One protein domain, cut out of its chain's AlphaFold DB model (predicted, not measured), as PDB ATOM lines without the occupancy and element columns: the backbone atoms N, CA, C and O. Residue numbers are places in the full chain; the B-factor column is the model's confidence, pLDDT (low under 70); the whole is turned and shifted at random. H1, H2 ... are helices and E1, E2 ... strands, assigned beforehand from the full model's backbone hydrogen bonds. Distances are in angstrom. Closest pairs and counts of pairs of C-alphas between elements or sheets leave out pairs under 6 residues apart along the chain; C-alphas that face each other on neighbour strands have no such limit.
ATOM      1  N   GLU A  12     207.214  64.535 -26.347       82.62
ATOM      2  CA  GLU A  12     205.845  64.193 -26.692       82.62
ATOM      3  C   GLU A  12     205.351  63.089 -25.756       82.62
ATOM      4  O   GLU A  12     205.998  62.056 -25.583       82.62
ATOM      5  N   CYS A  13     204.192  63.316 -25.152       81.81
ATOM      6  CA  CYS A  13     203.431  62.316 -24.433       81.81
ATOM      7  C   CYS A  13     202.060  62.195 -25.096       81.81
ATOM      8  O   CYS A  13     201.364  63.189 -25.306       81.81
ATOM      9  N   THR A  14     201.666  60.968 -25.411       85.00
ATOM     10  CA  THR A  14     200.322  60.657 -25.895       85.00
ATOM     11  C   THR A  14     199.641  59.721 -24.918       85.00
ATOM     12  O   THR A  14     200.232  58.714 -24.529       85.00
ATOM     13  N   ALA A  15     198.386  59.996 -24.588       82.19
ATOM     14  CA  ALA A  15     197.556  59.111 -23.780       82.19
ATOM     15  C   ALA A  15     196.156  58.968 -24.395       82.19
ATOM     16  O   ALA A  15     195.850  59.551 -25.441       82.19
ATOM     17  N   LYS A  16     195.304  58.160 -23.757       82.25
ATOM     18  CA  LYS A  16     193.878  58.081 -24.074       82.25
ATOM     19  C   LYS A  16     193.059  58.467 -22.849       82.25
ATOM     20  O   LYS A  16     193.177  57.812 -21.820       82.25
ATOM     21  N   LEU A  17     192.195  59.466 -22.992       75.62
ATOM     22  CA  LEU A  17     191.213  59.867 -21.988       75.62
ATOM     23  C   LEU A  17     189.817  59.547 -22.531       75.62
ATOM     24  O   LEU A  17     189.463  59.994 -23.620       75.62
ATOM     25  N   LYS A  18     189.046  58.711 -21.820       81.19
ATOM     26  CA  LYS A  18     187.721  58.223 -22.273       81.19
ATOM     27  C   LYS A  18     187.738  57.687 -23.722       81.19
ATOM     28  O   LYS A  18     186.843  57.949 -24.516       81.19
ATOM     29  N   GLY A  19     188.810  56.984 -24.100       82.06
ATOM     30  CA  GLY A  19     188.999  56.427 -25.448       82.06
ATOM     31  C   GLY A  19     189.473  57.417 -26.523       82.06
ATOM     32  O   GLY A  19     189.937  56.970 -27.574       82.06
ATOM     33  N   LYS A  20     189.447  58.730 -26.263       84.56
ATOM     34  CA  LYS A  20     189.960  59.774 -27.165       84.56
ATOM     35  C   LYS A  20     191.454  60.000 -26.935       84.56
ATOM     36  O   LYS A  20     191.924  59.943 -25.802       84.56
ATOM     37  N   ARG A  21     192.214  60.255 -28.003       88.62
ATOM     38  CA  ARG A  21     193.648  60.575 -27.900       88.62
ATOM     39  C   ARG A  21     193.823  61.966 -27.292       88.62
ATOM     40  O   ARG A  21     193.188  62.910 -27.747       88.62
ATOM     41  N   VAL A  22     194.729  62.076 -26.330       90.44
ATOM     42  CA  VAL A  22     195.256  63.347 -25.826       90.44
ATOM     43  C   VAL A  22     196.750  63.417 -26.118       90.44
ATOM     44  O   VAL A  22     197.444  62.391 -26.121       90.44
ATOM     45  N   LEU A  23     197.233  64.614 -26.419       93.38
ATOM     46  CA  LEU A  23     198.615  64.896 -26.781       93.38
ATOM     47  C   LEU A  23     199.134  66.031 -25.909       93.38
ATOM     48  O   LEU A  23     198.473  67.055 -25.764       93.38
ATOM     49  N   ARG A  24     200.347  65.862 -25.394       91.12
ATOM     50  CA  ARG A  24     201.105  66.908 -24.722       91.12
ATOM     51  C   ARG A  24     202.519  66.942 -25.278       91.12
ATOM     52  O   ARG A  24     203.184  65.910 -25.323       91.12
ATOM     53  N   GLN A  25     203.000  68.116 -25.651       93.31
ATOM     54  CA  GLN A  25     204.380  68.342 -26.067       93.31
ATOM     55  C   GLN A  25     204.967  69.469 -25.228       93.31
ATOM     56  O   GLN A  25     204.358  70.528 -25.112       93.31
ATOM     57  N   ARG A  26     206.151  69.258 -24.648       91.56
ATOM     58  CA  ARG A  26     206.842  70.299 -23.878       91.56
ATOM     59  C   ARG A  26     208.276  70.481 -24.346       91.56
ATOM     60  O   ARG A  26     209.020  69.509 -24.505       91.56
ATOM     61  N   LEU A  27     208.657  71.741 -24.500       92.69
ATOM     62  CA  LEU A  27     210.019  72.200 -24.705       92.69
ATOM     63  C   LEU A  27     210.393  73.139 -23.563       92.69
ATOM     64  O   LEU A  27     209.629  74.032 -23.207       92.69
ATOM     65  N   ILE A  28     211.583  72.935 -23.007       92.62
ATOM     66  CA  ILE A  28     212.215  73.874 -22.085       92.62
ATOM     67  C   ILE A  28     213.570  74.225 -22.683       92.62
ATOM     68  O   ILE A  28     214.331  73.326 -23.046       92.62
ATOM     69  N   ALA A  29     213.856  75.515 -22.794       92.19
ATOM     70  CA  ALA A  29     215.134  76.026 -23.255       92.19
ATOM     71  C   ALA A  29     215.710  76.982 -22.214       92.19
ATOM     72  O   ALA A  29     214.986  77.794 -21.645       92.19
ATOM     73  N   LEU A  30     217.019  76.892 -21.999       93.56
ATOM     74  CA  LEU A  30     217.782  77.941 -21.338       93.56
ATOM     75  C   LEU A  30     218.329  78.853 -22.432       93.56
ATOM     76  O   LEU A  30     218.960  78.378 -23.379       93.56
ATOM     77  N   VAL A  31     218.023  80.139 -22.332       91.56
ATOM     78  CA  VAL A  31     218.447  81.165 -23.278       91.56
ATOM     79  C   VAL A  31     219.462  82.038 -22.572       91.56
ATOM     80  O   VAL A  31     219.106  82.789 -21.669       91.56
ATOM     81  N   ASP A  32     220.710  81.924 -22.998       92.50
ATOM     82  CA  ASP A  32     221.815  82.760 -22.548       92.50
ATOM     83  C   ASP A  32     222.021  83.889 -23.568       92.50
ATOM     84  O   ASP A  32     222.277  83.640 -24.756       92.50
ATOM     85  N   LEU A  33     221.820  85.131 -23.125       88.44
ATOM     86  CA  LEU A  33     222.106  86.322 -23.924       88.44
ATOM     87  C   LEU A  33     223.439  86.961 -23.518       88.44
ATOM     88  O   LEU A  33     224.123  87.510 -24.386       88.44
ATOM     89  N   SER A  34     223.780  86.894 -22.229       87.44
ATOM     90  CA  SER A  34     225.047  87.309 -21.625       87.44
ATOM     91  C   SER A  34     225.204  86.671 -20.236       87.44
ATOM     92  O   SER A  34     224.248  86.127 -19.687       87.44
ATOM     93  N   GLU A  35     226.376  86.849 -19.617       82.62
ATOM     94  CA  GLU A  35     226.673  86.380 -18.250       82.62
ATOM     95  C   GLU A  35     225.675  86.877 -17.185       82.62
ATOM     96  O   GLU A  35     225.480  86.225 -16.162       82.62
ATOM     97  N   GLU A  36     225.007  88.004 -17.437       83.75
ATOM     98  CA  GLU A  36     224.044  88.629 -16.520       83.75
ATOM     99  C   GLU A  36     222.585  88.465 -16.969       83.75
ATOM    100  O   GLU A  36     221.660  88.764 -16.214       83.75
ATOM    101  N   VAL A  37     222.347  88.029 -18.213       84.81
ATOM    102  CA  VAL A  37     221.011  88.011 -18.816       84.81
ATOM    103  C   VAL A  37     220.716  86.635 -19.384       84.81
ATOM    104  O   VAL A  37     221.102  86.289 -20.504       84.81
ATOM    105  N   PHE A  38     219.934  85.880 -18.623       88.50
ATOM    106  CA  PHE A  38     219.523  84.534 -18.975       88.50
ATOM    107  C   PHE A  38     218.068  84.267 -18.586       88.50
ATOM    108  O   PHE A  38     217.540  84.819 -17.624       88.50
ATOM    109  N   TYR A  39     217.420  83.397 -19.356       93.00
ATOM    110  CA  TYR A  39     216.011  83.046 -19.190       93.00
ATOM    111  C   TYR A  39     215.832  81.538 -19.281       93.00
ATOM    112  O   TYR A  39     216.496  80.877 -20.083       93.00
ATOM    113  N   ALA A  40     214.861  80.995 -18.555       94.38
ATOM    114  CA  ALA A  40     214.254  79.728 -18.931       94.38
ATOM    115  C   ALA A  40     212.949  79.997 -19.686       94.38
ATOM    116  O   ALA A  40     212.038  80.653 -19.189       94.38
ATOM    117  N   LEU A  41     212.855  79.473 -20.901       94.62
ATOM    118  CA  LEU A  41     211.649  79.492 -21.716       94.62
ATOM    119  C   LEU A  41     210.989  78.118 -21.636       94.62
ATOM    120  O   LEU A  41     211.644  77.109 -21.895       94.62
ATOM    121  N   THR A  42     209.693  78.065 -21.342       93.56
ATOM    122  CA  THR A  42     208.901  76.835 -21.468       93.56
ATOM    123  C   THR A  42     207.768  77.051 -22.459       93.56
ATOM    124  O   THR A  42     206.972  77.977 -22.320       93.56
ATOM    125  N   VAL A  43     207.702  76.173 -23.457       93.25
ATOM    126  CA  VAL A  43     206.609  76.082 -24.427       93.25
ATOM    127  C   VAL A  43     205.932  74.742 -24.203       93.25
ATOM    128  O   VAL A  43     206.589  73.699 -24.239       93.25
ATOM    129  N   GLU A  44     204.627  74.756 -23.980       93.00
ATOM    130  CA  GLU A  44     203.844  73.541 -23.806       93.00
ATOM    131  C   GLU A  44     202.595  73.583 -24.673       93.00
ATOM    132  O   GLU A  44     201.834  74.545 -24.628       93.00
ATOM    133  N   HIS A  45     202.397  72.543 -25.479       92.75
ATOM    134  CA  HIS A  45     201.223  72.356 -26.325       92.75
ATOM    135  C   HIS A  45     200.420  71.177 -25.800       92.75
ATOM    136  O   HIS A  45     200.973  70.095 -25.599       92.75
ATOM    137  N   VAL A  46     199.122  71.378 -25.606       92.06
ATOM    138  CA  VAL A  46     198.186  70.345 -25.157       92.06
ATOM    139  C   VAL A  46     197.009  70.294 -26.124       92.06
ATOM    140  O   VAL A  46     196.477  71.336 -26.505       92.06
ATOM    141  N   HIS A  47     196.624  69.092 -26.548       93.62
ATOM    142  CA  HIS A  47     195.514  68.866 -27.468       93.62
ATOM    143  C   HIS A  47     194.648  67.679 -27.037       93.62
ATOM    144  O   HIS A  47     195.164  66.607 -26.701       93.62
ATOM    145  N   GLY A  48     193.333  67.849 -27.154       92.50
ATOM    146  CA  GLY A  48     192.314  66.884 -26.753       92.50
ATOM    147  C   GLY A  48     191.495  67.414 -25.579       92.50
ATOM    148  O   GLY A  48     191.669  68.554 -25.178       92.50
ATOM    149  N   SER A  49     190.607  66.583 -25.028       89.00
ATOM    150  CA  SER A  49     189.739  66.953 -23.894       89.00
ATOM    151  C   SER A  49     188.868  68.201 -24.138       89.00
ATOM    152  O   SER A  49     188.839  68.762 -25.232       89.00
ATOM    153  N   GLU A  50     188.101  68.576 -23.120       90.88
ATOM    154  CA  GLU A  50     187.310  69.815 -23.033       90.88
ATOM    155  C   GLU A  50     187.963  70.808 -22.061       90.88
ATOM    156  O   GLU A  50     187.699  72.003 -22.129       90.88
ATOM    157  N   GLU A  51     188.869  70.326 -21.204       89.81
ATOM    158  CA  GLU A  51     189.499  71.085 -20.125       89.81
ATOM    159  C   GLU A  51     191.002  70.807 -20.072       89.81
ATOM    160  O   GLU A  51     191.438  69.661 -20.240       89.81
ATOM    161  N   HIS A  52     191.787  71.855 -19.814       90.44
ATOM    162  CA  HIS A  52     193.222  71.796 -19.557       90.44
ATOM    163  C   HIS A  52     193.579  72.643 -18.334       90.44
ATOM    164  O   HIS A  52     193.242  73.829 -18.267       90.44
ATOM    165  N   THR A  53     194.356  72.052 -17.427       89.94
ATOM    166  CA  THR A  53     194.891  72.731 -16.245       89.94
ATOM    167  C   THR A  53     196.409  72.773 -16.318       89.94
ATOM    168  O   THR A  53     197.067  71.749 -16.501       89.94
ATOM    169  N   PHE A  54     196.970  73.966 -16.157       91.31
ATOM    170  CA  PHE A  54     198.398  74.177 -15.967       91.31
ATOM    171  C   PHE A  54     198.632  74.735 -14.570       91.31
ATOM    172  O   PHE A  54     197.939  75.657 -14.149       91.31
ATOM    173  N   SER A  55     199.641  74.222 -13.875       91.50
ATOM    174  CA  SER A  55     200.072  74.757 -12.591       91.50
ATOM    175  C   SER A  55     201.565  75.068 -12.597       91.50
ATOM    176  O   SER A  55     202.387  74.335 -13.156       91.50
ATOM    177  N   PHE A  56     201.917  76.172 -11.948       92.69
ATOM    178  CA  PHE A  56     203.284  76.521 -11.603       92.69
ATOM    179  C   PHE A  56     203.371  76.753 -10.100       92.69
ATOM    180  O   PHE A  56     202.622  77.555  -9.544       92.69
ATOM    181  N   HIS A  57     204.299  76.056  -9.455       89.94
ATOM    182  CA  HIS A  57     204.608  76.226  -8.044       89.94
ATOM    183  C   HIS A  57     205.845  77.122  -7.917       89.94
ATOM    184  O   HIS A  57     206.944  76.754  -8.343       89.94
ATOM    185  N   GLY A  58     205.656  78.317  -7.359       90.50
ATOM    186  CA  GLY A  58     206.745  79.250  -7.105       90.50
ATOM    187  C   GLY A  58     207.717  78.753  -6.034       90.50
ATOM    188  O   GLY A  58     207.433  77.785  -5.321       90.50
ATOM    189  N   PRO A  59     208.882  79.407  -5.907       89.19
ATOM    190  CA  PRO A  59     209.753  79.180  -4.770       89.19
ATOM    191  C   PRO A  59     209.085  79.645  -3.466       89.19
ATOM    192  O   PRO A  59     208.015  80.252  -3.453       89.19
ATOM    193  N   ASN A  60     209.747  79.344  -2.355       86.69
ATOM    194  CA  ASN A  60     209.381  79.847  -1.040       86.69
ATOM    195  C   ASN A  60     209.553  81.373  -0.982       86.69
ATOM    196  O   ASN A  60     210.680  81.856  -1.109       86.69
ATOM    197  N   GLY A  61     208.455  82.088  -0.756       85.00
ATOM    198  CA  GLY A  61     208.399  83.542  -0.651       85.00
ATOM    199  C   GLY A  61     207.088  84.104  -1.198       85.00
ATOM    200  O   GLY A  61     206.256  83.382  -1.758       85.00
ATOM    201  N   ASP A  62     206.878  85.402  -1.001       88.31
ATOM    202  CA  ASP A  62     205.678  86.072  -1.492       88.31
ATOM    203  C   ASP A  62     205.714  86.294  -2.997       88.31
ATOM    204  O   ASP A  62     206.776  86.458  -3.598       88.31
ATOM    205  N   ALA A  63     204.528  86.300  -3.603       92.50
ATOM    206  CA  ALA A  63     204.360  86.562  -5.020       92.50
ATOM    207  C   ALA A  63     203.590  87.863  -5.222       92.50
ATOM    208  O   ALA A  63     202.548  88.080  -4.606       92.50
ATOM    209  N   THR A  64     204.078  88.704  -6.125       94.00
ATOM    210  CA  THR A  64     203.425  89.948  -6.520       94.00
ATOM    211  C   THR A  64     202.913  89.821  -7.956       94.00
ATOM    212  O   THR A  64     203.722  89.613  -8.865       94.00
ATOM    213  N   PRO A  65     201.593  89.923  -8.193       95.00
ATOM    214  CA  PRO A  65     201.034  89.901  -9.537       95.00
ATOM    215  C   PRO A  65     201.253  91.229 -10.268       95.00
ATOM    216  O   PRO A  65     201.194  92.303  -9.669       95.00
ATOM    217  N   ALA A  66     201.430  91.162 -11.587       94.69
ATOM    218  CA  ALA A  66     201.392  92.323 -12.471       94.69
ATOM    219  C   ALA A  66     200.499  92.052 -13.688       94.69
ATOM    220  O   ALA A  66     200.476  90.945 -14.232       94.69
ATOM    221  N   ASN A  67     199.764  93.085 -14.117       94.44
ATOM    222  CA  ASN A  67     198.753  93.013 -15.182       94.44
ATOM    223  C   ASN A  67     197.665  91.949 -14.930       94.44
ATOM    224  O   ASN A  67     197.121  91.360 -15.864       94.44
ATOM    225  N   LEU A  68     197.339  91.719 -13.656       92.94
ATOM    226  CA  LEU A  68     196.265  90.840 -13.207       92.94
ATOM    227  C   LEU A  68     195.375  91.587 -12.225       92.94
ATOM    228  O   LEU A  68     195.862  92.262 -11.322       92.94
ATOM    229  N   THR A  69     194.072  91.409 -12.387       95.31
ATOM    230  CA  THR A  69     193.082  91.737 -11.363       95.31
ATOM    231  C   THR A  69     192.627  90.413 -10.774       95.31
ATOM    232  O   THR A  69     192.147  89.555 -11.516       95.31
ATOM    233  N   LEU A  70     192.857  90.232  -9.476       96.81
ATOM    234  CA  LEU A  70     192.539  89.012  -8.746       96.81
ATOM    235  C   LEU A  70     191.567  89.356  -7.624       96.81
ATOM    236  O   LEU A  70     191.831  90.269  -6.845       96.81
ATOM    237  N   GLU A  71     190.483  88.600  -7.539       98.00
ATOM    238  CA  GLU A  71     189.463  88.724  -6.506       98.00
ATOM    239  C   GLU A  71     189.624  87.560  -5.516       98.00
ATOM    240  O   GLU A  71     189.478  86.396  -5.919       98.00
ATOM    241  N   PRO A  72     189.965  87.835  -4.244       98.00
ATOM    242  CA  PRO A  72     190.015  86.818  -3.200       98.00
ATOM    243  C   PRO A  72     188.647  86.181  -2.958       98.00
ATOM    244  O   PRO A  72     187.614  86.846  -3.064       98.00
ATOM    245  N   TYR A  73     188.636  84.911  -2.563       97.44
ATOM    246  CA  TYR A  73     187.418  84.231  -2.131       97.44
ATOM    247  C   TYR A  73     187.677  83.273  -0.967       97.44
ATOM    248  O   TYR A  73     188.796  82.816  -0.736       97.44
ATOM    249  N   ASN A  74     186.615  82.963  -0.221       97.25
ATOM    250  CA  ASN A  74     186.676  81.988   0.862       97.25
ATOM    251  C   ASN A  74     186.617  80.573   0.284       97.25
ATOM    252  O   ASN A  74     185.709  80.273  -0.491       97.25
ATOM    253  N   GLY A  75     187.541  79.702   0.683       94.50
ATOM    254  CA  GLY A  75     187.586  78.303   0.260       94.50
ATOM    255  C   GLY A  75     189.002  77.850  -0.082       94.50
ATOM    256  O   GLY A  75     189.984  78.367   0.457       94.50
ATOM    257  N   THR A  76     189.099  76.903  -1.012       94.38
ATOM    258  CA  THR A  76     190.369  76.399  -1.552       94.38
ATOM    259  C   THR A  76     190.397  76.573  -3.066       94.38
ATOM    260  O   THR A  76     189.380  76.890  -3.678       94.38
ATOM    261  N   THR A  77     191.538  76.329  -3.715       92.75
ATOM    262  CA  THR A  77     191.579  76.341  -5.194       92.75
ATOM    263  C   THR A  77     190.680  75.276  -5.826       92.75
ATOM    264  O   THR A  77     190.328  75.376  -6.998       92.75
ATOM    265  N   LEU A  78     190.276  74.263  -5.061       89.88
ATOM    266  CA  LEU A  78     189.318  73.278  -5.534       89.88
ATOM    267  C   LEU A  78     187.883  73.838  -5.624       89.88
ATOM    268  O   LEU A  78     187.070  73.306  -6.377       89.88
ATOM    269  N   GLY A  79     187.559  74.901  -4.881       89.94
ATOM    270  CA  GLY A  79     186.245  75.532  -4.940       89.94
ATOM    271  C   GLY A  79     185.959  76.526  -3.814       89.94
ATOM    272  O   GLY A  79     186.504  76.444  -2.708       89.94
ATOM    273  N   GLU A  80     185.048  77.456  -4.105       92.88
ATOM    274  CA  GLU A  80     184.500  78.396  -3.126       92.88
ATOM    275  C   GLU A  80     183.753  77.659  -2.009       92.88
ATOM    276  O   GLU A  80     183.004  76.714  -2.254       92.88
ATOM    277  N   GLY A  81     183.952  78.105  -0.771       92.38
ATOM    278  CA  GLY A  81     183.302  77.558   0.418       92.38
ATOM    279  C   GLY A  81     183.812  76.190   0.877       92.38
ATOM    280  O   GLY A  81     183.369  75.728   1.924       92.38
ATOM    281  N   LEU A  82     184.735  75.555   0.147       91.31
ATOM    282  CA  LEU A  82     185.308  74.269   0.547       91.31
ATOM    283  C   LEU A  82     186.323  74.443   1.676       91.31
ATOM    284  O   LEU A  82     187.194  75.314   1.615       91.31
ATOM    285  N   GLU A  83     186.234  73.585   2.687       92.19
ATOM    286  CA  GLU A  83     187.210  73.551   3.773       92.19
ATOM    287  C   GLU A  83     188.561  72.989   3.301       92.19
ATOM    288  O   GLU A  83     188.670  72.271   2.304       92.19
ATOM    289  N   TYR A  84     189.630  73.311   4.032       90.38
ATOM    290  CA  TYR A  84     190.959  72.781   3.741       90.38
ATOM    291  C   TYR A  84     190.978  71.250   3.860       90.38
ATOM    292  O   TYR A  84     190.651  70.692   4.908       90.38
ATOM    293  N   GLY A  85     191.422  70.572   2.803       87.06
ATOM    294  CA  GLY A  85     191.427  69.113   2.718       87.06
ATOM    295  C   GLY A  85     190.065  68.493   2.408       87.06
ATOM    296  O   GLY A  85     189.972  67.266   2.374       87.06
ATOM    297  N   ASP A  86     189.034  69.301   2.145       88.06
ATOM    298  CA  ASP A  86     187.767  68.814   1.616       88.06
ATOM    299  C   ASP A  86     187.893  68.534   0.111       88.06
ATOM    300  O   ASP A  86     188.049  69.436  -0.708       88.06
ATOM    301  N   PHE A  87     187.829  67.254  -0.253       84.06
ATOM    302  CA  PHE A  87     187.848  66.767  -1.633       84.06
ATOM    303  C   PHE A  87     186.459  66.319  -2.115       84.06
ATOM    304  O   PHE A  87     186.357  65.637  -3.137       84.06
ATOM    305  N   SER A  88     185.383  66.692  -1.414       80.56
ATOM    306  CA  SER A  88     183.999  66.311  -1.733       80.56
ATOM    307  C   SER A  88     183.536  66.750  -3.126       80.56
ATOM    308  O   SER A  88     182.701  66.077  -3.730       80.56
ATOM    309  N   SER A  89     184.104  67.834  -3.663       75.44
ATOM    310  CA  SER A  89     183.828  68.326  -5.017       75.44
ATOM    311  C   SER A  89     184.647  67.627  -6.108       75.44
ATOM    312  O   SER A  89     184.317  67.745  -7.290       75.44
ATOM    313  N   THR A  90     185.691  66.868  -5.747       66.56
ATOM    314  CA  THR A  90     186.370  66.009  -6.721       66.56
ATOM    315  C   THR A  90     185.514  64.780  -6.973       66.56
ATOM    316  O   THR A  90     185.180  64.021  -6.062       66.56
ATOM    317  N   ASN A  91     185.195  64.517  -8.239       59.81
ATOM    318  CA  ASN A  91     184.813  63.162  -8.608       59.81
ATOM    319  C   ASN A  91     185.983  62.253  -8.208       59.81
ATOM    320  O   ASN A  91     187.119  62.549  -8.577       59.81
ATOM    321  N   ALA A  92     185.718  61.144  -7.510       48.59
ATOM    322  CA  ALA A  92     186.716  60.196  -6.977       48.59
ATOM    323  C   ALA A  92     187.705  59.599  -8.018       48.59
ATOM    324  O   ALA A  92     188.488  58.705  -7.705       48.59
ATOM    325  N   ILE A  93     187.631  60.050  -9.270       47.28
ATOM    326  CA  ILE A  93     188.351  59.584 -10.448       47.28
ATOM    327  C   ILE A  93     189.589  60.450 -10.753       47.28
ATOM    328  O   ILE A  93     190.473  59.946 -11.441       47.28
ATOM    329  N   ASP A  94     189.708  61.684 -10.234       63.66
ATOM    330  CA  ASP A  94     190.883  62.538 -10.500       63.66
ATOM    331  C   ASP A  94     191.708  62.872  -9.238       63.66
ATOM    332  O   ASP A  94     191.573  63.952  -8.654       63.66
ATOM    333  N   PRO A  95     192.583  61.948  -8.796       62.78
ATOM    334  CA  PRO A  95     193.467  62.174  -7.656       62.78
ATOM    335  C   PRO A  95     194.528  63.259  -7.907       62.78
ATOM    336  O   PRO A  95     195.161  63.706  -6.950       62.78
ATOM    337  N   GLU A  96     194.758  63.688  -9.155       68.06
ATOM    338  CA  GLU A  96     195.733  64.748  -9.450       68.06
ATOM    339  C   GLU A  96     195.188  66.126  -9.044       68.06
ATOM    340  O   GLU A  96     195.947  66.973  -8.565       68.06
ATOM    341  N   LEU A  97     193.867  66.325  -9.127       75.94
ATOM    342  CA  LEU A  97     193.197  67.559  -8.700       75.94
ATOM    343  C   LEU A  97     192.992  67.649  -7.183       75.94
ATOM    344  O   LEU A  97     192.809  68.747  -6.657       75.94
ATOM    345  N   SER A  98     193.088  66.535  -6.448       80.94
ATOM    346  CA  SER A  98     192.942  66.532  -4.984       80.94
ATOM    347  C   SER A  98     193.964  67.428  -4.277       80.94
ATOM    348  O   SER A  98     193.715  67.877  -3.161       80.94
ATOM    349  N   CYS A  99     195.101  67.739  -4.914       84.56
ATOM    350  CA  CYS A  99     196.074  68.672  -4.349       84.56
ATOM    351  C   CYS A  99     195.516  70.100  -4.180       84.56
ATOM    352  O   CYS A  99     195.959  70.817  -3.286       84.56
ATOM    353  N   PHE A 100     194.510  70.495  -4.970       89.00
ATOM    354  CA  PHE A 100     193.896  71.824  -4.904       89.00
ATOM    355  C   PHE A 100     193.045  72.045  -3.652       89.00
ATOM    356  O   PHE A 100     192.870  73.192  -3.247       89.00
ATOM    357  N   ALA A 101     192.604  70.970  -2.988       89.75
ATOM    358  CA  ALA A 101     191.952  71.047  -1.679       89.75
ATOM    359  C   ALA A 101     192.908  71.531  -0.571       89.75
ATOM    360  O   ALA A 101     192.471  71.907   0.512       89.75
ATOM    361  N   PHE A 102     194.220  71.514  -0.821       89.19
ATOM    362  CA  PHE A 102     195.250  71.929   0.135       89.19
ATOM    363  C   PHE A 102     195.881  73.282  -0.220       89.19
ATOM    364  O   PHE A 102     196.930  73.636   0.326       89.19
ATOM    365  N   LEU A 103     195.267  74.028  -1.141       92.19
ATOM    366  CA  LEU A 103     195.694  75.371  -1.520       92.19
ATOM    367  C   LEU A 103     194.728  76.402  -0.932       92.19
ATOM    368  O   LEU A 103     193.539  76.377  -1.251       92.19
ATOM    369  N   TRP A 104     195.232  77.283  -0.068       93.94
ATOM    370  CA  TRP A 104     194.442  78.250   0.705       93.94
ATOM    371  C   TRP A 104     194.700  79.694   0.260       93.94
ATOM    372  O   TRP A 104     195.576  79.952  -0.566       93.94
ATOM    373  N   GLU A 105     193.910  80.627   0.804       96.12
ATOM    374  CA  GLU A 105     193.901  82.047   0.405       96.12
ATOM    375  C   GLU A 105     193.811  82.237  -1.120       96.12
ATOM    376  O   GLU A 105     194.640  82.931  -1.719       96.12
ATOM    377  N   PRO A 106     192.848  81.585  -1.794       97.19
ATOM    378  CA  PRO A 106     192.776  81.679  -3.234       97.19
ATOM    379  C   PRO A 106     192.239  83.046  -3.677       97.19
ATOM    380  O   PRO A 106     191.314  83.615  -3.092       97.19
ATOM    381  N   ALA A 107     192.797  83.546  -4.774       98.00
ATOM    382  CA  ALA A 107     192.282  84.690  -5.508       98.00
ATOM    383  C   ALA A 107     192.205  84.355  -6.999       98.00
ATOM    384  O   ALA A 107     193.161  83.827  -7.573       98.00
ATOM    385  N   LYS A 108     191.063  84.644  -7.632       97.19
ATOM    386  CA  LYS A 108     190.798  84.302  -9.039       97.19
ATOM    387  C   LYS A 108     190.701  85.528  -9.929       97.19
ATOM    388  O   LYS A 108     190.266  86.592  -9.506       97.19
ATOM    389  N   GLY A 109     191.043  85.356 -11.196       95.62
ATOM    390  CA  GLY A 109     190.824  86.356 -12.230       95.62
ATOM    391  C   GLY A 109     190.853  85.744 -13.623       95.62
ATOM    392  O   GLY A 109     191.168  84.569 -13.804       95.62
ATOM    393  N   THR A 110     190.562  86.561 -14.628       95.44
ATOM    394  CA  THR A 110     190.669  86.167 -16.038       95.44
ATOM    395  C   THR A 110     191.785  86.973 -16.698       95.44
ATOM    396  O   THR A 110     191.660  88.196 -16.821       95.44
ATOM    397  N   PRO A 111     192.878  86.328 -17.142       92.81
ATOM    398  CA  PRO A 111     193.932  87.010 -17.881       92.81
ATOM    399  C   PRO A 111     193.403  87.656 -19.168       92.81
ATOM    400  O   PRO A 111     192.803  86.988 -20.005       92.81
ATOM    401  N   LYS A 112     193.655  88.957 -19.353       90.25
ATOM    402  CA  LYS A 112     193.261  89.708 -20.567       90.25
ATOM    403  C   LYS A 112     194.402  89.884 -21.576       90.25
ATOM    404  O   LYS A 112     194.197  90.405 -22.667       90.25
ATOM    405  N   GLY A 113     195.609  89.478 -21.200       91.19
ATOM    406  CA  GLY A 113     196.840  89.661 -21.957       91.19
ATOM    407  C   GLY A 113     198.029  89.163 -21.146       91.19
ATOM    408  O   GLY A 113     197.841  88.438 -20.168       91.19
ATOM    409  N   VAL A 114     199.239  89.549 -21.554       94.56
ATOM    410  CA  VAL A 114     200.482  89.183 -20.859       94.56
ATOM    411  C   VAL A 114     200.397  89.559 -19.382       94.56
ATOM    412  O   VAL A 114     200.085  90.698 -19.041       94.56
ATOM    413  N   TRP A 115     200.717  88.600 -18.523       94.75
ATOM    414  CA  TRP A 115     200.726  88.772 -17.076       94.75
ATOM    415  C   TRP A 115     201.969  88.154 -16.461       94.75
ATOM    416  O   TRP A 115     202.617  87.306 -17.081       94.75
ATOM    417  N   SER A 116     202.279  88.551 -15.230       96.12
ATOM    418  CA  SER A 116     203.388  87.960 -14.501       96.12
ATOM    419  C   SER A 116     203.152  87.829 -13.000       96.12
ATOM    420  O   SER A 116     202.252  88.447 -12.426       96.12
ATOM    421  N   LEU A 117     203.976  86.981 -12.389       95.94
ATOM    422  CA  LEU A 117     204.155  86.857 -10.948       95.94
ATOM    423  C   LEU A 117     205.643  87.008 -10.635       95.94
ATOM    424  O   LEU A 117     206.469  86.251 -11.150       95.94
ATOM    425  N   GLY A 118     205.979  87.992  -9.804       95.06
ATOM    426  CA  GLY A 118     207.307  88.140  -9.214       95.06
ATOM    427  C   GLY A 118     207.346  87.459  -7.856       95.06
ATOM    428  O   GLY A 118     206.637  87.883  -6.953       95.06
ATOM    429  N   TYR A 119     208.149  86.413  -7.719       93.50
ATOM    430  CA  TYR A 119     208.338  85.664  -6.484       93.50
ATOM    431  C   TYR A 119     209.591  86.160  -5.772       93.50
ATOM    432  O   TYR A 119     210.688  86.070  -6.324       93.50
ATOM    433  N   ALA A 120     209.452  86.643  -4.542       90.50
ATOM    434  CA  ALA A 120     210.590  86.789  -3.646       90.50
ATOM    435  C   ALA A 120     211.164  85.414  -3.289       90.50
ATOM    436  O   ALA A 120     210.433  84.426  -3.206       90.50
ATOM    437  N   LEU A 121     212.476  85.355  -3.078       88.00
ATOM    438  CA  LEU A 121     213.130  84.186  -2.505       88.00
ATOM    439  C   LEU A 121     213.296  84.410  -1.003       88.00
ATOM    440  O   LEU A 121     213.813  85.437  -0.567       88.00
ATOM    441  N   ARG A 122     212.832  83.459  -0.186       84.38
ATOM    442  CA  ARG A 122     212.942  83.573   1.272       84.38
ATOM    443  C   ARG A 122     214.401  83.782   1.677       84.38
ATOM    444  O   ARG A 122     215.280  83.084   1.180       84.38
ATOM    445  N   GLU A 123     214.620  84.705   2.614       85.06
ATOM    446  CA  GLU A 123     215.950  85.070   3.136       85.06
ATOM    447  C   GLU A 123     216.895  85.664   2.070       85.06
ATOM    448  O   GLU A 123     218.106  85.699   2.267       85.06
ATOM    449  N   GLN A 124     216.355  86.157   0.948       85.94
ATOM    450  CA  GLN A 124     217.110  86.859  -0.092       85.94
ATOM    451  C   GLN A 124     216.360  88.133  -0.490       85.94
ATOM    452  O   GLN A 124     215.399  88.084  -1.251       85.94
ATOM    453  N   GLU A 125     216.786  89.279   0.043       80.50
ATOM    454  CA  GLU A 125     216.058  90.550  -0.115       80.50
ATOM    455  C   GLU A 125     216.030  91.049  -1.563       80.50
ATOM    456  O   GLU A 125     215.007  91.554  -2.020       80.50
ATOM    457  N   ASP A 126     217.125  90.848  -2.295       85.31
ATOM    458  CA  ASP A 126     217.278  91.398  -3.638       85.31
ATOM    459  C   ASP A 126     217.077  90.373  -4.748       85.31
ATOM    460  O   ASP A 126     217.131  90.763  -5.903       85.31
ATOM    461  N   ILE A 127     216.868  89.083  -4.464       86.50
ATOM    462  CA  ILE A 127     216.779  88.056  -5.513       86.50
ATOM    463  C   ILE A 127     215.339  87.579  -5.651       86.50
ATOM    464  O   ILE A 127     214.729  87.057  -4.716       86.50
ATOM    465  N   HIS A 128     214.814  87.705  -6.864       90.44
ATOM    466  CA  HIS A 128     213.468  87.278  -7.203       90.44
ATOM    467  C   HIS A 128     213.482  86.346  -8.410       90.44
ATOM    468  O   HIS A 128     214.381  86.385  -9.253       90.44
ATOM    469  N   LEU A 129     212.441  85.527  -8.514       93.12
ATOM    470  CA  LEU A 129     212.087  84.827  -9.739       93.12
ATOM    471  C   LEU A 129     210.878  85.521 -10.350       93.12
ATOM    472  O   LEU A 129     209.822  85.575  -9.733       93.12
ATOM    473  N   HIS A 130     210.987  85.992 -11.579       94.69
ATOM    474  CA  HIS A 130     209.859  86.542 -12.307       94.69
ATOM    475  C   HIS A 130     209.370  85.532 -13.345       94.69
ATOM    476  O   HIS A 130     210.131  85.055 -14.186       94.69
ATOM    477  N   MET A 131     208.086  85.180 -13.271       95.81
ATOM    478  CA  MET A 131     207.408  84.334 -14.248       95.81
ATOM    479  C   MET A 131     206.437  85.179 -15.058       95.81
ATOM    480  O   MET A 131     205.483  85.711 -14.502       95.81
ATOM    481  N   THR A 132     206.623  85.225 -16.373       96.56
ATOM    482  CA  THR A 132     205.734  85.932 -17.305       96.56
ATOM    483  C   THR A 132     205.042  84.947 -18.241       96.56
ATOM    484  O   THR A 132     205.714  84.164 -18.909       96.56
ATOM    485  N   SER A 133     203.714  85.012 -18.338       95.19
ATOM    486  CA  SER A 133     202.914  84.287 -19.332       95.19
ATOM    487  C   SER A 133     202.702  85.147 -20.575       95.19
ATOM    488  O   SER A 133     201.974  86.138 -20.531       95.19
ATOM    489  N   VAL A 134     203.273  84.739 -21.708       91.75
ATOM    490  CA  VAL A 134     203.242  85.518 -22.963       91.75
ATOM    491  C   VAL A 134     202.039  85.167 -23.846       91.75
ATOM    492  O   VAL A 134     201.601  85.986 -24.649       91.75
ATOM    493  N   TYR A 135     201.468  83.967 -23.689       83.31
ATOM    494  CA  TYR A 135     200.308  83.513 -24.470       83.31
ATOM    495  C   TYR A 135     199.187  82.963 -23.571       83.31
ATOM    496  O   TYR A 135     198.915  81.763 -23.579       83.31
ATOM    497  N   PRO A 136     198.540  83.805 -22.746       74.06
ATOM    498  CA  PRO A 136     197.518  83.336 -21.824       74.06
ATOM    499  C   PRO A 136     196.180  83.152 -22.549       74.06
ATOM    500  O   PRO A 136     195.358  84.060 -22.601       74.06
ATOM    501  N   LYS A 137     195.955  81.957 -23.101       73.56
ATOM    502  CA  LYS A 137     194.612  81.477 -23.463       73.56
ATOM    503  C   LYS A 137     194.094  80.571 -22.348       73.56
ATOM    504  O   LYS A 137     194.132  79.349 -22.461       73.56
ATOM    505  N   ALA A 138     193.658  81.190 -21.258       76.69
ATOM    506  CA  ALA A 138     192.978  80.522 -20.157       76.69
ATOM    507  C   ALA A 138     191.722  81.319 -19.801       76.69
ATOM    508  O   ALA A 138     191.726  82.548 -19.875       76.69
ATOM    509  N   ASN A 139     190.654  80.617 -19.438       85.88
ATOM    510  CA  ASN A 139     189.404  81.236 -18.999       85.88
ATOM    511  C   ASN A 139     189.545  81.763 -17.563       85.88
ATOM    512  O   ASN A 139     188.934  82.768 -17.200       85.88
ATOM    513  N   GLU A 140     190.392  81.104 -16.774       93.88
ATOM    514  CA  GLU A 140     190.597  81.382 -15.363       93.88
ATOM    515  C   GLU A 140     192.078  81.243 -14.982       93.88
ATOM    516  O   GLU A 140     192.805  80.379 -15.480       93.88
ATOM    517  N   LEU A 141     192.520  82.124 -14.089       96.06
ATOM    518  CA  LEU A 141     193.768  82.036 -13.349       96.06
ATOM    519  C   LEU A 141     193.437  82.129 -11.859       96.06
ATOM    520  O   LEU A 141     192.813  83.097 -11.430       96.06
ATOM    521  N   ILE A 142     193.911  81.163 -11.082       96.88
ATOM    522  CA  ILE A 142     193.855  81.176  -9.622       96.88
ATOM    523  C   ILE A 142     195.279  81.302  -9.092       96.88
ATOM    524  O   ILE A 142     196.192  80.610  -9.549       96.88
ATOM    525  N   VAL A 143     195.465  82.193  -8.125       97.31
ATOM    526  CA  VAL A 143     196.683  82.296  -7.324       97.31
ATOM    527  C   VAL A 143     196.334  81.909  -5.896       97.31
ATOM    528  O   VAL A 143     195.346  82.403  -5.361       97.31
ATOM    529  N   ALA A 144     197.109  81.014  -5.293       95.94
ATOM    530  CA  ALA A 144     196.837  80.508  -3.948       95.94
ATOM    531  C   ALA A 144     198.128  80.106  -3.232       95.94
ATOM    532  O   ALA A 144     199.155  79.859  -3.869       95.94
ATOM    533  N   LYS A 145     198.082  80.019  -1.906       94.00
ATOM    534  CA  LYS A 145     199.183  79.527  -1.075       94.00
ATOM    535  C   LYS A 145     199.080  78.011  -0.906       94.00
ATOM    536  O   LYS A 145     197.990  77.455  -0.840       94.00
ATOM    537  N   GLY A 146     200.221  77.333  -0.850       90.06
ATOM    538  CA  GLY A 146     200.314  75.884  -0.688       90.06
ATOM    539  C   GLY A 146     201.555  75.475   0.103       90.06
ATOM    540  O   GLY A 146     202.563  76.181   0.098       90.06
ATOM    541  N   LYS A 147     201.518  74.298   0.737       84.75
ATOM    542  CA  LYS A 147     202.703  73.674   1.354       84.75
ATOM    543  C   LYS A 147     203.289  72.623   0.430       84.75
ATOM    544  O   LYS A 147     202.609  72.081  -0.440       84.75
ATOM    545  N   SER A 148     204.560  72.283   0.635       69.94
ATOM    546  CA  SER A 148     205.123  71.120  -0.053       69.94
ATOM    547  C   SER A 148     204.339  69.850   0.350       69.94
ATOM    548  O   SER A 148     204.088  69.686   1.551       69.94
ATOM    549  N   PRO A 149     204.051  68.916  -0.574       55.91
ATOM    550  CA  PRO A 149     203.223  67.724  -0.320       55.91
ATOM    551  C   PRO A 149     203.693  66.783   0.807       55.91
ATOM    552  O   PRO A 149     202.951  65.898   1.212       55.91
ATOM    553  N   GLY A 150     204.913  66.949   1.331       59.34
ATOM    554  CA  GLY A 150     205.474  66.110   2.397       59.34
ATOM    555  C   GLY A 150     205.076  66.485   3.833       59.34
ATOM    556  O   GLY A 150     205.569  65.850   4.758       59.34
ATOM    557  N   GLY A 151     204.259  67.524   4.056       53.94
ATOM    558  CA  GLY A 151     203.675  67.860   5.370       53.94
ATOM    559  C   GLY A 151     204.626  68.411   6.450       53.94
ATOM    560  O   GLY A 151     204.167  69.058   7.384       53.94
ATOM    561  N   VAL A 152     205.944  68.225   6.315       57.88
ATOM    562  CA  VAL A 152     206.967  68.706   7.276       57.88
ATOM    563  C   VAL A 152     207.530  70.086   6.898       57.88
ATOM    564  O   VAL A 152     208.322  70.679   7.631       57.88
ATOM    565  N   SER A 153     207.143  70.626   5.741       63.19
ATOM    566  CA  SER A 153     207.694  71.895   5.271       63.19
ATOM    567  C   SER A 153     207.176  73.084   6.078       63.19
ATOM    568  O   SER A 153     205.973  73.265   6.260       63.19
ATOM    569  N   LYS A 154     208.120  73.917   6.526       66.94
ATOM    570  CA  LYS A 154     207.886  75.178   7.242       66.94
ATOM    571  C   LYS A 154     207.731  76.375   6.303       66.94
ATOM    572  O   LYS A 154     207.967  77.502   6.733       66.94
ATOM    573  N   TYR A 155     207.468  76.145   5.022       71.81
ATOM    574  CA  TYR A 155     207.358  77.234   4.070       71.81
ATOM    575  C   TYR A 155     206.145  77.127   3.162       71.81
ATOM    576  O   TYR A 155     205.773  76.039   2.710       71.81
ATOM    577  N   ASP A 156     205.599  78.302   2.881       83.81
ATOM    578  CA  ASP A 156     204.498  78.504   1.965       83.81
ATOM    579  C   ASP A 156     205.058  78.829   0.581       83.81
ATOM    580  O   ASP A 156     206.061  79.530   0.424       83.81
ATOM    581  N   MET A 157     204.414  78.282  -0.438       89.25
ATOM    582  CA  MET A 157     204.693  78.573  -1.837       89.25
ATOM    583  C   MET A 157     203.440  79.175  -2.439       89.25
ATOM    584  O   MET A 157     202.338  78.681  -2.192       89.25
ATOM    585  N   THR A 158     203.600  80.189  -3.277       93.69
ATOM    586  CA  THR A 158     202.488  80.660  -4.099       93.69
ATOM    587  C   THR A 158     202.399  79.828  -5.378       93.69
ATOM    588  O   THR A 158     203.388  79.636  -6.088       93.69
ATOM    589  N   TRP A 159     201.204  79.334  -5.669       94.62
ATOM    590  CA  TRP A 159     200.856  78.609  -6.880       94.62
ATOM    591  C   TRP A 159     200.140  79.537  -7.851       94.62
ATOM    592  O   TRP A 159     199.338  80.370  -7.438       94.62
ATOM    593  N   ALA A 160     200.400  79.350  -9.140       95.31
ATOM    594  CA  ALA A 160     199.628  79.930 -10.227       95.31
ATOM    595  C   ALA A 160     198.984  78.798 -11.020       95.31
ATOM    596  O   ALA A 160     199.687  77.914 -11.516       95.31
ATOM    597  N   ILE A 161     197.660  78.805 -11.124       94.69
ATOM    598  CA  ILE A 161     196.876  77.725 -11.720       94.69
ATOM    599  C   ILE A 161     196.023  78.317 -12.825       94.69
ATOM    600  O   ILE A 161     195.120  79.105 -12.573       94.69
ATOM    601  N   GLN A 162     196.339  77.963 -14.065       93.56
ATOM    602  CA  GLN A 162     195.546  78.331 -15.224       93.56
ATOM    603  C   GLN A 162     194.608  77.198 -15.583       93.56
ATOM    604  O   GLN A 162     195.059  76.085 -15.862       93.56
ATOM    605  N   HIS A 163     193.326  77.518 -15.657       90.88
ATOM    606  CA  HIS A 163     192.296  76.596 -16.086       90.88
ATOM    607  C   HIS A 163     191.641  77.119 -17.367       90.88
ATOM    608  O   HIS A 163     191.209  78.275 -17.467       90.88
ATOM    609  N   GLY A 164     191.641  76.280 -18.399       88.75
ATOM    610  CA  GLY A 164     191.008  76.560 -19.682       88.75
ATOM    611  C   GLY A 164     189.993  75.482 -20.014       88.75
ATOM    612  O   GLY A 164     190.292  74.302 -19.858       88.75
ATOM    613  N   HIS A 165     188.829  75.889 -20.510       88.81
ATOM    614  CA  HIS A 165     187.768  74.984 -20.935       88.81
ATOM    615  C   HIS A 165     187.135  75.464 -22.246       88.81
ATOM    616  O   HIS A 165     186.985  76.665 -22.488       88.81
ATOM    617  N   SER A 166     186.794  74.528 -23.129       88.62
ATOM    618  CA  SER A 166     186.116  74.790 -24.402       88.62
ATOM    619  C   SER A 166     185.525  73.499 -24.981       88.62
ATOM    620  O   SER A 166     185.587  72.437 -24.366       88.62
ATOM    621  N   GLU A 167     184.969  73.573 -26.188       87.94
ATOM    622  CA  GLU A 167     184.518  72.387 -26.914       87.94
ATOM    623  C   GLU A 167     185.697  71.461 -27.266       87.94
ATOM    624  O   GLU A 167     186.787  71.906 -27.636       87.94
ATOM    625  N   SER A 168     185.473  70.146 -27.179       86.31
ATOM    626  CA  SER A 168     186.486  69.139 -27.512       86.31
ATOM    627  C   SER A 168     186.677  68.995 -29.034       86.31
ATOM    628  O   SER A 168     185.693  68.752 -29.733       86.31
ATOM    629  N   PRO A 169     187.923  68.899 -29.546       89.62
ATOM    630  CA  PRO A 169     189.165  68.877 -28.779       89.62
ATOM    631  C   PRO A 169     189.705  70.286 -28.505       89.62
ATOM    632  O   PRO A 169     190.005  71.039 -29.436       89.62
ATOM    633  N   LEU A 170     189.945  70.595 -27.232       90.56
ATOM    634  CA  LEU A 170     190.632  71.819 -26.846       90.56
ATOM    635  C   LEU A 170     192.093  71.764 -27.317       90.56
ATOM    636  O   LEU A 170     192.742  70.717 -27.307       90.56
ATOM    637  N   THR A 171     192.625  72.904 -27.757       92.25
ATOM    638  CA  THR A 171     194.051  73.070 -28.065       92.25
ATOM    639  C   THR A 171     194.578  74.278 -27.314       92.25
ATOM    640  O   THR A 171     194.141  75.402 -27.563       92.25
ATOM    641  N   THR A 172     195.540  74.048 -26.425       91.75
ATOM    642  CA  THR A 172     196.132  75.092 -25.588       91.75
ATOM    643  C   THR A 172     197.634  75.149 -25.804       91.75
ATOM    644  O   THR A 172     198.308  74.120 -25.866       91.75
ATOM    645  N   GLN A 173     198.161  76.366 -25.902       92.62
ATOM    646  CA  GLN A 173     199.590  76.635 -25.861       92.62
ATOM    647  C   GLN A 173     199.891  77.489 -24.635       92.62
ATOM    648  O   GLN A 173     199.382  78.599 -24.516       92.62
ATOM    649  N   TYR A 174     200.765  76.987 -23.773       93.06
ATOM    650  CA  TYR A 174     201.336  77.732 -22.666       93.06
ATOM    651  C   TYR A 174     202.743  78.186 -23.043       93.06
ATOM    652  O   TYR A 174     203.557  77.395 -23.527       93.06
ATOM    653  N   LEU A 175     203.028  79.467 -22.826       95.06
ATOM    654  CA  LEU A 175     204.344  80.048 -23.046       95.06
ATOM    655  C   LEU A 175     204.733  80.890 -21.844       95.06
ATOM    656  O   LEU A 175     204.146  81.953 -21.633       95.06
ATOM    657  N   TYR A 176     205.744  80.426 -21.112       95.75
ATOM    658  CA  TYR A 176     206.279  81.150 -19.970       95.75
ATOM    659  C   TYR A 176     207.752  81.475 -20.143       95.75
ATOM    660  O   TYR A 176     208.538  80.645 -20.609       95.75
ATOM    661  N   VAL A 177     208.101  82.679 -19.710       96.31
ATOM    662  CA  VAL A 177     209.473  83.132 -19.503       96.31
ATOM    663  C   VAL A 177     209.707  83.191 -18.002       96.31
ATOM    664  O   VAL A 177     208.934  83.818 -17.280       96.31
ATOM    665  N   LEU A 178     210.756  82.521 -17.546       95.81
ATOM    666  CA  LEU A 178     211.249  82.571 -16.180       95.81
ATOM    667  C   LEU A 178     212.591  83.297 -16.203       95.81
ATOM    668  O   LEU A 178     213.509  82.868 -16.903       95.81
ATOM    669  N   GLU A 179     212.702  84.378 -15.448       93.44
ATOM    670  CA  GLU A 179     213.933  85.155 -15.320       93.44
ATOM    671  C   GLU A 179     214.249  85.364 -13.837       93.44
ATOM    672  O   GLU A 179     213.355  85.737 -13.074       93.44
ATOM    673  N   PRO A 180     215.485  85.111 -13.386       90.19
ATOM    674  CA  PRO A 180     215.929  85.671 -12.125       90.19
ATOM    675  C   PRO A 180     216.131  87.176 -12.295       90.19
ATOM    676  O   PRO A 180     216.614  87.635 -13.333       90.19
ATOM    677  N   CYS A 181     215.787  87.954 -11.279       82.00
ATOM    678  CA  CYS A 181     216.057  89.384 -11.268       82.00
ATOM    679  C   CYS A 181     216.587  89.839  -9.912       82.00
ATOM    680  O   CYS A 181     216.158  89.347  -8.866       82.00
ATOM    681  N   GLN A 182     217.526  90.789  -9.961       72.25
ATOM    682  CA  GLN A 182     217.902  91.574  -8.797       72.25
ATOM    683  C   GLN A 182     216.944  92.774  -8.693       72.25
ATOM    684  O   GLN A 182     216.843  93.540  -9.650       72.25
ATOM    685  N   GLN A 183     216.220  92.895  -7.574       59.81
ATOM    686  CA  GLN A 183     215.176  93.891  -7.267       59.81
ATOM    687  C   GLN A 183     213.845  93.814  -8.057       59.81
ATOM    688  O   GLN A 183     213.782  93.918  -9.282       59.81
TER     689      GLN A 183
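This is residues 12 to 183 of the 229 residues of an uncharacterized protein of Candidatus Poribacteria bacterium (UniProt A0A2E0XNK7). The domain is a two-sheet sandwich, its strongly twisted sheets only partly face to face: the sheet E4 E10 E9 E6 covers part of the larger, curled sheet E1 E2 E3 E11 E8 E7 E5, whose E1 and E2 edge reaches beyond it. The short helix H1 packs on E9 of the smaller sheet, after a long unnamed stretch, residues 67 to 96. The printed part has 172 residues, with named elements in the order E1 E2 E3 E4 E5 H1 E6 E7 E8 E9 E10 E11; the class is mostly strand, and both sheets are antiparallel in the orders named. The whole is compact, with a radius of gyration of the C-alphas of 16.8 A and spans of 49 by 35 by 31 A.

E1, residues 12 to 17, begins at C-alpha 12 (205.845, 64.193, -26.692). E2, residues 20 to 34, is the longest strand, 44.9 A, and ends at C-alpha 34 (225.047, 87.309, -21.625). E3 is residues 37 to 47, 33.0 A; E4 is 51 to 60, 28.9 A; E5 is 63 to 66. H1, residues 97 to 102, runs without a gap into E6, residues 103 to 109. E7 is residues 115 to 121; E8, 124 to 133, bends by 50 degrees at residue 127; E9 is 140 to 147; E10 is 156 to 165, 28.6 A. E11, residues 171 to 182, 35.8 A, ends at C-alpha 182 (217.902, 91.574, -8.797).

E1 E2 E3 form a meander, each strand the antiparallel neighbour of the one before; N 13 and O 24 are 2.8 A apart, N 25 and O 45 2.8 A. E11 pairs with E3 through N 40 and O 178, 2.8 A, and with E8 through N 130 and O 179, 2.8 A. E8 and E7 form a hairpin, with N 119 and O 129 2.7 A apart; E5 is an edge strand, with N 64 and O 118 2.8 A apart. In the other sheet, the neighbours E4 and E10 have N 162 and O 54 within hydrogen-bond range at 2.8 A, the hairpin E9 and E10 has N 142 and O 161 within hydrogen-bond range at 2.8 A, and the neighbours E9 and E6 have N 141 and O 109 within hydrogen-bond range at 2.8 A. The parts of the sandwich that face each other are 9.5 A centre to centre, their strands at 38 degrees. The closest C-alphas of E4 and E7 are those of Asn 60 and Leu 121, 5.9 A. E1 and E2 are apart from E4, E10, E9 and E6. H1 is on the smaller sheet at a height over the sheet of 7.0 A, over none of its strands; its closest C-alphas to E9 are those of Phe 102 and Gly 146, 6.5 A. In H1, 0 of 2 O i to N i+4 pairs are within hydrogen-bond range, against 3 of 3 O i to N i+3 pairs.

The C-alphas farthest apart, those of Gly 19 and Glu 125, are 50.4 A apart. The printed part has no cut. The link from E5 to H1, 30 residues, is long. Mean pLDDT of the printed part is 87.5; residues 90 to 96, 148 to 154 and 183 are under 70.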